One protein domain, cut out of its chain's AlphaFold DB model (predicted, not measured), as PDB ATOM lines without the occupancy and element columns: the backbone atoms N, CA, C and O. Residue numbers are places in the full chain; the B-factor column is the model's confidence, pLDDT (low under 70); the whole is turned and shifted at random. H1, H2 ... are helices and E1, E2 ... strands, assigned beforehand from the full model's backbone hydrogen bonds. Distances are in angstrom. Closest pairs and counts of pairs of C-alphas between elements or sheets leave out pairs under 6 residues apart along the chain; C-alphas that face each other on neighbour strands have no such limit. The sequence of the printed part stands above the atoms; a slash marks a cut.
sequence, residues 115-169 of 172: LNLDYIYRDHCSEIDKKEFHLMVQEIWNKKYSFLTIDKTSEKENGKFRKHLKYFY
ATOM      1  N   LEU A 115     -12.547 -35.030  -8.737       50.28
ATOM      2  CA  LEU A 115     -11.423 -34.322  -9.350       50.28
ATOM      3  C   LEU A 115     -11.784 -33.706 -10.714       50.28
ATOM      4  O   LEU A 115     -11.539 -32.526 -10.924       50.28
ATOM      5  N   ASN A 116     -12.433 -34.449 -11.615       72.38
ATOM      6  CA  ASN A 116     -12.837 -33.920 -12.925       72.38
ATOM      7  C   ASN A 116     -13.939 -32.858 -12.818       72.38
ATOM      8  O   ASN A 116     -13.936 -31.905 -13.589       72.38
ATOM      9  N   LEU A 117     -14.866 -33.001 -11.868       78.69
ATOM     10  CA  LEU A 117     -15.911 -32.002 -11.625       78.69
ATOM     11  C   LEU A 117     -15.341 -30.697 -11.075       78.69
ATOM     12  O   LEU A 117     -15.740 -29.627 -11.522       78.69
ATOM     13  N   ASP A 118     -14.387 -30.794 -10.152       83.50
ATOM     14  CA  ASP A 118     -13.704 -29.637  -9.583       83.50
ATOM     15  C   ASP A 118     -12.886 -28.884 -10.638       83.50
ATOM     16  O   ASP A 118     -12.909 -27.653 -10.653       83.50
ATOM     17  N   TYR A 119     -12.219 -29.599 -11.553       83.25
ATOM     18  CA  TYR A 119     -11.519 -28.978 -12.681       83.25
ATOM     19  C   TYR A 119     -12.480 -28.282 -13.647       83.25
ATOM     20  O   TYR A 119     -12.257 -27.124 -13.985       83.25
ATOM     21  N   ILE A 120     -13.583 -28.937 -14.034       83.88
ATOM     22  CA  ILE A 120     -14.605 -28.317 -14.895       83.88
ATOM     23  C   ILE A 120     -15.174 -27.061 -14.227       83.88
ATOM     24  O   ILE A 120     -15.277 -26.025 -14.878       83.88
ATOM     25  N   TYR A 121     -15.510 -27.138 -12.936       88.81
ATOM     26  CA  TYR A 121     -16.027 -26.000 -12.183       88.81
ATOM     27  C   TYR A 121     -15.043 -24.831 -12.195       88.81
ATOM     28  O   TYR A 121     -15.403 -23.721 -12.577       88.81
ATOM     29  N   ARG A 122     -13.790 -25.091 -11.816       87.00
ATOM     30  CA  ARG A 122     -12.760 -24.057 -11.715       87.00
ATOM     31  C   ARG A 122     -12.474 -23.399 -13.063       87.00
ATOM     32  O   ARG A 122     -12.304 -22.187 -13.114       87.00
ATOM     33  N   ASP A 123     -12.411 -24.186 -14.130       85.06
ATOM     34  CA  ASP A 123     -11.947 -23.699 -15.426       85.06
ATOM     35  C   ASP A 123     -13.088 -23.085 -16.264       85.06
ATOM     36  O   ASP A 123     -12.823 -22.338 -17.215       85.06
ATOM     37  N   HIS A 124     -14.357 -23.419 -15.980       84.56
ATOM     38  CA  HIS A 124     -15.491 -23.062 -16.846       84.56
ATOM     39  C   HIS A 124     -16.737 -22.504 -16.145       84.56
ATOM     40  O   HIS A 124     -17.579 -21.942 -16.851       84.56
ATOM     41  N   CYS A 125     -16.872 -22.660 -14.824       87.94
ATOM     42  CA  CYS A 125     -18.123 -22.409 -14.097       87.94
ATOM     43  C   CYS A 125     -17.928 -21.617 -12.790       87.94
ATOM     44  O   CYS A 125     -18.733 -21.764 -11.870       87.94
ATOM     45  N   SER A 126     -16.855 -20.835 -12.651       86.50
ATOM     46  CA  SER A 126     -16.540 -20.118 -11.405       86.50
ATOM     47  C   SER A 126     -17.544 -19.011 -11.051       86.50
ATOM     48  O   SER A 126     -17.515 -18.500  -9.935       86.50
ATOM     49  N   GLU A 127     -18.434 -18.653 -11.976       88.56
ATOM     50  CA  GLU A 127     -19.483 -17.642 -11.809       88.56
ATOM     51  C   GLU A 127     -20.769 -18.123 -11.101       88.56
ATOM     52  O   GLU A 127     -21.697 -17.335 -10.908       88.56
ATOM     53  N   ILE A 128     -20.858 -19.403 -10.735       89.94
ATOM     54  CA  ILE A 128     -21.969 -19.977  -9.954       89.94
ATOM     55  C   ILE A 128     -21.438 -20.590  -8.664       89.94
ATOM     56  O   ILE A 128     -20.270 -20.963  -8.601       89.94
ATOM     57  N   ASP A 129     -22.279 -20.725  -7.636       91.75
ATOM     58  CA  ASP A 129     -21.835 -21.357  -6.398       91.75
ATOM     59  C   ASP A 129     -21.470 -22.832  -6.633       91.75
ATOM     60  O   ASP A 129     -22.143 -23.586  -7.347       91.75
ATOM     61  N   LYS A 130     -20.379 -23.277  -6.004       89.62
ATOM     62  CA  LYS A 130     -19.857 -24.632  -6.196       89.62
ATOM     63  C   LYS A 130     -20.861 -25.695  -5.764       89.62
ATOM     64  O   LYS A 130     -20.930 -26.752  -6.398       89.62
ATOM     65  N   LYS A 131     -21.622 -25.456  -4.692       90.19
ATOM     66  CA  LYS A 131     -22.641 -26.390  -4.203       90.19
ATOM     67  C   LYS A 131     -23.793 -26.467  -5.198       90.19
ATOM     68  O   LYS A 131     -24.211 -27.576  -5.530       90.19
ATOM     69  N   GLU A 132     -24.241 -25.330  -5.723       90.12
ATOM     70  CA  GLU A 132     -25.273 -25.269  -6.765       90.12
ATOM     71  C   GLU A 132     -24.847 -25.987  -8.045       90.12
ATOM     72  O   GLU A 132     -25.596 -26.818  -8.562       90.12
ATOM     73  N   PHE A 133     -23.613 -25.765  -8.514       89.38
ATOM     74  CA  PHE A 133     -23.056 -26.491  -9.657       89.38
ATOM     75  C   PHE A 133     -23.099 -28.006  -9.433       89.38
ATOM     76  O   PHE A 133     -23.549 -28.758 -10.298       89.38
ATOM     77  N   HIS A 134     -22.666 -28.472  -8.260       88.00
ATOM     78  CA  HIS A 134     -22.671 -29.897  -7.943       88.00
ATOM     79  C   HIS A 134     -24.087 -30.479  -7.907       88.00
ATOM     80  O   HIS A 134     -24.292 -31.579  -8.425       88.00
ATOM     81  N   LEU A 135     -25.053 -29.760  -7.331       88.81
ATOM     82  CA  LEU A 135     -26.455 -30.178  -7.299       88.81
ATOM     83  C   LEU A 135     -27.043 -30.270  -8.711       88.81
ATOM     84  O   LEU A 135     -27.613 -31.306  -9.060       88.81
ATOM     85  N   MET A 136     -26.820 -29.251  -9.546       88.81
ATOM     86  CA  MET A 136     -27.229 -29.251 -10.952       88.81
ATOM     87  C   MET A 136     -26.653 -30.467 -11.684       88.81
ATOM     88  O   MET A 136     -27.383 -31.232 -12.313       88.81
ATOM     89  N   VAL A 137     -25.339 -30.686 -11.598       86.75
ATOM     90  CA  VAL A 137     -24.693 -31.782 -12.327       86.75
ATOM     91  C   VAL A 137     -25.176 -33.147 -11.843       86.75
ATOM     92  O   VAL A 137     -25.406 -34.043 -12.661       86.75
ATOM     93  N   GLN A 138     -25.387 -33.311 -10.537       85.88
ATOM     94  CA  GLN A 138     -25.978 -34.529  -9.989       85.88
ATOM     95  C   GLN A 138     -27.382 -34.774 -10.542       85.88
ATOM     96  O   GLN A 138     -27.669 -35.893 -10.965       85.88
ATOM     97  N   GLU A 139     -28.236 -33.754 -10.600       85.81
ATOM     98  CA  GLU A 139     -29.595 -33.870 -11.133       85.81
ATOM     99  C   GLU A 139     -29.598 -34.234 -12.627       85.81
ATOM    100  O   GLU A 139     -30.332 -35.131 -13.061       85.81
ATOM    101  N   ILE A 140     -28.729 -33.593 -13.417       81.94
ATOM    102  CA  ILE A 140     -28.565 -33.876 -14.845       81.94
ATOM    103  C   ILE A 140     -28.110 -35.321 -15.032       81.94
ATOM    104  O   ILE A 140     -28.768 -36.060 -15.760       81.94
ATOM    105  N   TRP A 141     -27.029 -35.745 -14.380       79.81
ATOM    106  CA  TRP A 141     -26.426 -37.067 -14.593       79.81
ATOM    107  C   TRP A 141     -27.148 -38.213 -13.883       79.81
ATOM    108  O   TRP A 141     -26.860 -39.379 -14.168       79.81
ATOM    109  N   ASN A 142     -28.104 -37.924 -12.994       79.38
ATOM    110  CA  ASN A 142     -28.982 -38.952 -12.436       79.38
ATOM    111  C   ASN A 142     -29.896 -39.553 -13.518       79.38
ATOM    112  O   ASN A 142     -30.279 -40.723 -13.448       79.38
ATOM    113  N   LYS A 143     -30.203 -38.783 -14.570       72.12
ATOM    114  CA  LYS A 143     -30.918 -39.289 -15.744       72.12
ATOM    115  C   LYS A 143     -29.933 -39.926 -16.721       72.12
ATOM    116  O   LYS A 143     -28.935 -39.336 -17.129       72.12
ATOM    117  N   LYS A 144     -30.213 -41.163 -17.122       63.62
ATOM    118  CA  LYS A 144     -29.387 -41.865 -18.107       63.62
ATOM    119  C   LYS A 144     -29.473 -41.164 -19.460       63.62
ATOM    120  O   LYS A 144     -30.528 -40.650 -19.802       63.62
ATOM    121  N   TYR A 145     -28.360 -41.157 -20.196       66.19
ATOM    122  CA  TYR A 145     -28.203 -40.433 -21.467       66.19
ATOM    123  C   TYR A 145     -28.263 -38.905 -21.363       66.19
ATOM    124  O   TYR A 145     -28.061 -38.213 -22.353       66.19
ATOM    125  N   SER A 146     -28.436 -38.359 -20.166       70.88
ATOM    126  CA  SER A 146     -28.353 -36.926 -19.934       70.88
ATOM    127  C   SER A 146     -26.908 -36.433 -19.938       70.88
ATOM    128  O   SER A 146     -25.987 -37.158 -19.552       70.88
ATOM    129  N   PHE A 147     -26.705 -35.198 -20.391       76.50
ATOM    130  CA  PHE A 147     -25.403 -34.540 -20.422       76.50
ATOM    131  C   PHE A 147     -25.541 -33.052 -20.100       76.50
ATOM    132  O   PHE A 147     -26.588 -32.451 -20.342       76.50
ATOM    133  N   LEU A 148     -24.477 -32.486 -19.531       84.19
ATOM    134  CA  LEU A 148     -24.345 -31.050 -19.304       84.19
ATOM    135  C   LEU A 148     -23.716 -30.425 -20.551       84.19
ATOM    136  O   LEU A 148     -22.731 -30.952 -21.070       84.19
ATOM    137  N   THR A 149     -24.248 -29.288 -20.972       84.19
ATOM    138  CA  THR A 149     -23.627 -28.390 -21.943       84.19
ATOM    139  C   THR A 149     -23.237 -27.104 -21.235       84.19
ATOM    140  O   THR A 149     -24.042 -26.530 -20.501       84.19
ATOM    141  N   ILE A 150     -22.001 -26.668 -21.469       85.19
ATOM    142  CA  ILE A 150     -21.477 -25.383 -21.009       85.19
ATOM    143  C   ILE A 150     -21.181 -24.563 -22.263       85.19
ATOM    144  O   ILE A 150     -20.217 -24.837 -22.979       85.19
ATOM    145  N   ASP A 151     -22.043 -23.596 -22.554       82.06
ATOM    146  CA  ASP A 151     -21.904 -22.683 -23.681       82.06
ATOM    147  C   ASP A 151     -21.044 -21.486 -23.272       82.06
ATOM    148  O   ASP A 151     -21.515 -20.540 -22.646       82.06
ATOM    149  N   LYS A 152     -19.761 -21.520 -23.641       80.81
ATOM    150  CA  LYS A 152     -18.810 -20.451 -23.309       80.81
ATOM    151  C   LYS A 152     -19.060 -19.135 -24.056       80.81
ATOM    152  O   LYS A 152     -18.331 -18.182 -23.808       80.81
ATOM    153  N   THR A 153     -20.028 -19.090 -24.971       78.94
ATOM    154  CA  THR A 153     -20.398 -17.876 -25.714       78.94
ATOM    155  C   THR A 153     -21.615 -17.167 -25.130       78.94
ATOM    156  O   THR A 153     -21.891 -16.031 -25.498       78.94
ATOM    157  N   SER A 154     -22.340 -17.827 -24.226       79.62
ATOM    158  CA  SER A 154     -23.506 -17.267 -23.548       79.62
ATOM    159  C   SER A 154     -23.170 -16.860 -22.118       79.62
ATOM    160  O   SER A 154     -22.348 -17.494 -21.453       79.62
ATOM    161  N   GLU A 155     -23.856 -15.832 -21.627       83.75
ATOM    162  CA  GLU A 155     -23.795 -15.421 -20.225       83.75
ATOM    163  C   GLU A 155     -24.561 -16.390 -19.315       83.75
ATOM    164  O   GLU A 155     -25.455 -17.118 -19.766       83.75
ATOM    165  N   LYS A 156     -24.234 -16.381 -18.014       83.62
ATOM    166  CA  LYS A 156     -24.860 -17.230 -16.977       83.62
ATOM    167  C   LYS A 156     -26.389 -17.232 -17.078       83.62
ATOM    168  O   LYS A 156     -27.003 -18.293 -17.120       83.62
ATOM    169  N   GLU A 157     -26.978 -16.044 -17.152       83.25
ATOM    170  CA  GLU A 157     -28.431 -15.823 -17.179       83.25
ATOM    171  C   GLU A 157     -29.050 -16.077 -18.558       83.25
ATOM    172  O   GLU A 157     -30.260 -16.241 -18.680       83.25
ATOM    173  N   ASN A 158     -28.220 -16.173 -19.598       82.50
ATOM    174  CA  ASN A 158     -28.648 -16.337 -20.982       82.50
ATOM    175  C   ASN A 158     -28.310 -17.733 -21.530       82.50
ATOM    176  O   ASN A 158     -27.901 -17.904 -22.676       82.50
ATOM    177  N   GLY A 159     -28.452 -18.760 -20.690       78.50
ATOM    178  CA  GLY A 159     -28.340 -20.149 -21.126       78.50
ATOM    179  C   GLY A 159     -26.909 -20.665 -21.274       78.50
ATOM    180  O   GLY A 159     -26.696 -21.609 -22.035       78.50
ATOM    181  N   LYS A 160     -25.924 -20.121 -20.544       83.81
ATOM    182  CA  LYS A 160     -24.582 -20.729 -20.441       83.81
ATOM    183  C   LYS A 160     -24.641 -22.197 -20.015       83.81
ATOM    184  O   LYS A 160     -23.975 -23.044 -20.605       83.81
ATOM    185  N   PHE A 161     -25.465 -22.517 -19.022       85.75
ATOM    186  CA  PHE A 161     -25.603 -23.872 -18.495       85.75
ATOM    187  C   PHE A 161     -26.859 -24.536 -19.032       85.75
ATOM    188  O   PHE A 161     -27.967 -24.028 -18.856       85.75
ATOM    189  N   ARG A 162     -26.694 -25.690 -19.686       83.12
ATOM    190  CA  ARG A 162     -27.816 -26.414 -20.288       83.12
ATOM    191  C   ARG A 162     -27.788 -27.889 -19.942       83.12
ATOM    192  O   ARG A 162     -26.742 -28.533 -19.950       83.12
ATOM    193  N   LYS A 163     -28.967 -28.453 -19.724       81.88
ATOM    194  CA  LYS A 163     -29.197 -29.892 -19.789       81.88
ATOM    195  C   LYS A 163     -29.550 -30.281 -21.205       81.88
ATOM    196  O   LYS A 163     -30.449 -29.710 -21.832       81.88
ATOM    197  N   HIS A 164     -28.812 -31.267 -21.697       79.50
ATOM    198  CA  HIS A 164     -28.695 -31.535 -23.119       79.50
ATOM    199  C   HIS A 164     -28.293 -30.247 -23.845       79.50
ATOM    200  O   HIS A 164     -27.447 -29.515 -23.344       79.50
ATOM    201  N   LEU A 165     -28.891 -29.930 -24.991       75.25
ATOM    202  CA  LEU A 165     -28.608 -28.673 -25.686       75.25
ATOM    203  C   LEU A 165     -29.711 -27.616 -25.470       75.25
ATOM    204  O   LEU A 165     -29.504 -26.448 -25.789       75.25
ATOM    205  N   LYS A 166     -30.870 -28.003 -24.914       72.25
ATOM    206  CA  LYS A 166     -32.093 -27.180 -24.894       72.25
ATOM    207  C   LYS A 166     -32.392 -26.512 -23.552       72.25
ATOM    208  O   LYS A 166     -32.791 -25.356 -23.530       72.25
ATOM    209  N   TYR A 167     -32.320 -27.263 -22.457       82.12
ATOM    210  CA  TYR A 167     -32.937 -26.840 -21.202       82.12
ATOM    211  C   TYR A 167     -31.959 -25.986 -20.408       82.12
ATOM    212  O   TYR A 167     -30.980 -26.521 -19.893       82.12
ATOM    213  N   PHE A 168     -32.206 -24.681 -20.335       84.12
ATOM    214  CA  PHE A 168     -31.358 -23.756 -19.588       84.12
ATOM    215  C   PHE A 168     -31.560 -23.917 -18.083       84.12
ATOM    216  O   PHE A 168     -32.687 -24.076 -17.615       84.12
ATOM    217  N   TYR A 169     -30.458 -23.866 -17.340       81.94
ATOM    218  CA  TYR A 169     -30.493 -23.681 -15.898       81.94
ATOM    219  C   TYR A 169     -30.403 -22.193 -15.593       81.94
ATOM    220  O   TYR A 169     -29.484 -21.519 -16.054       81.94
TER     221      TYR A 169
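AT A GLANCE: This is residues 115 to 169 of the 172 residues of an uncharacterized protein of Heterorhabditis bacteriophora (UniProt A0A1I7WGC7). A small two-stranded hairpin, E1 and E2, has one longer helix, H2, packed on it with residues 133 to 141, and a second helix, H1, is set steeply to H2, nearest to its residues 130 to 134. Past E2, residues 167 to 168 fold back beside residues 162 to 163, so that the hairpin has a short extra pairing at its E2 side. The printed part has 55 residues, with two named helices and two named strands in the order H1, H2, E1, E2; the sheet order is E1 - E2, antiparallel, and the class is mixed, helices and strands. The whole is compact, with a radius of gyration of the C-alphas of 10.5 A, and rounded, spanning 26 by 26 by 15 A.

HOW THE PARTS SIT: E1, residues 148 to 150, and E2, residues 161 to 163, form a hairpin of antiparallel neighbour strands, their directions at 154 degrees. C-alphas 149 and 162 face each other at 4.9 A. N 149 and O 162 are within hydrogen-bond range at 2.8 A, as are N 162 and O 149 at 2.9 A. Residues 162 to 163 of E2 also pair with residues 167 to 168, antiparallel. H2, residues 130 to 142, comes closest to E2 at the C-alphas of Ile 140 and Lys 163, 6.4 A apart. Its closest C-alphas to E1 are those of Ile 140 and Leu 148, 6.8 A apart. H1, residues 115 to 124, and H2 only just touch, with 3 pairs of C-alphas within 8 A, made by residues 130 to 134 of H2 alone; the closest C-alphas are those of Tyr 121 and Lys 130, 7.2 A apart. They stand at a steep tilt of 63 degrees, opposite ways. The closest C-alphas of H1 and E1 are those of His 124 and Ile 150, 7.7 A apart, while H1 and E2 are apart. In H1 and H2 every O i to N i+4 pair is within hydrogen-bond range.

IN THESE COORDINATES: E1 runs 6.6 A from C-alpha 148 at (-24.345, -31.050, -19.304), and E2 runs 7.1 A to C-alpha 163 at (-29.197, -29.892, -19.789). H2 is 18.1 A long from first to last C-alpha. H1 is 14.1 A long and begins at C-alpha 115, (-11.423, -34.322, -9.350).

THE WHOLE: The two C-alphas farthest apart, those of Leu 115 and Asn 158, are 27.5 A apart. The printed part has no cut. The links H1 to H2 and H2 to E1 are tight, E1 to E2 is short, and no link is long. The mean pLDDT of the printed part is 82.0; residue 115 and residues 144 to 145 are under 70.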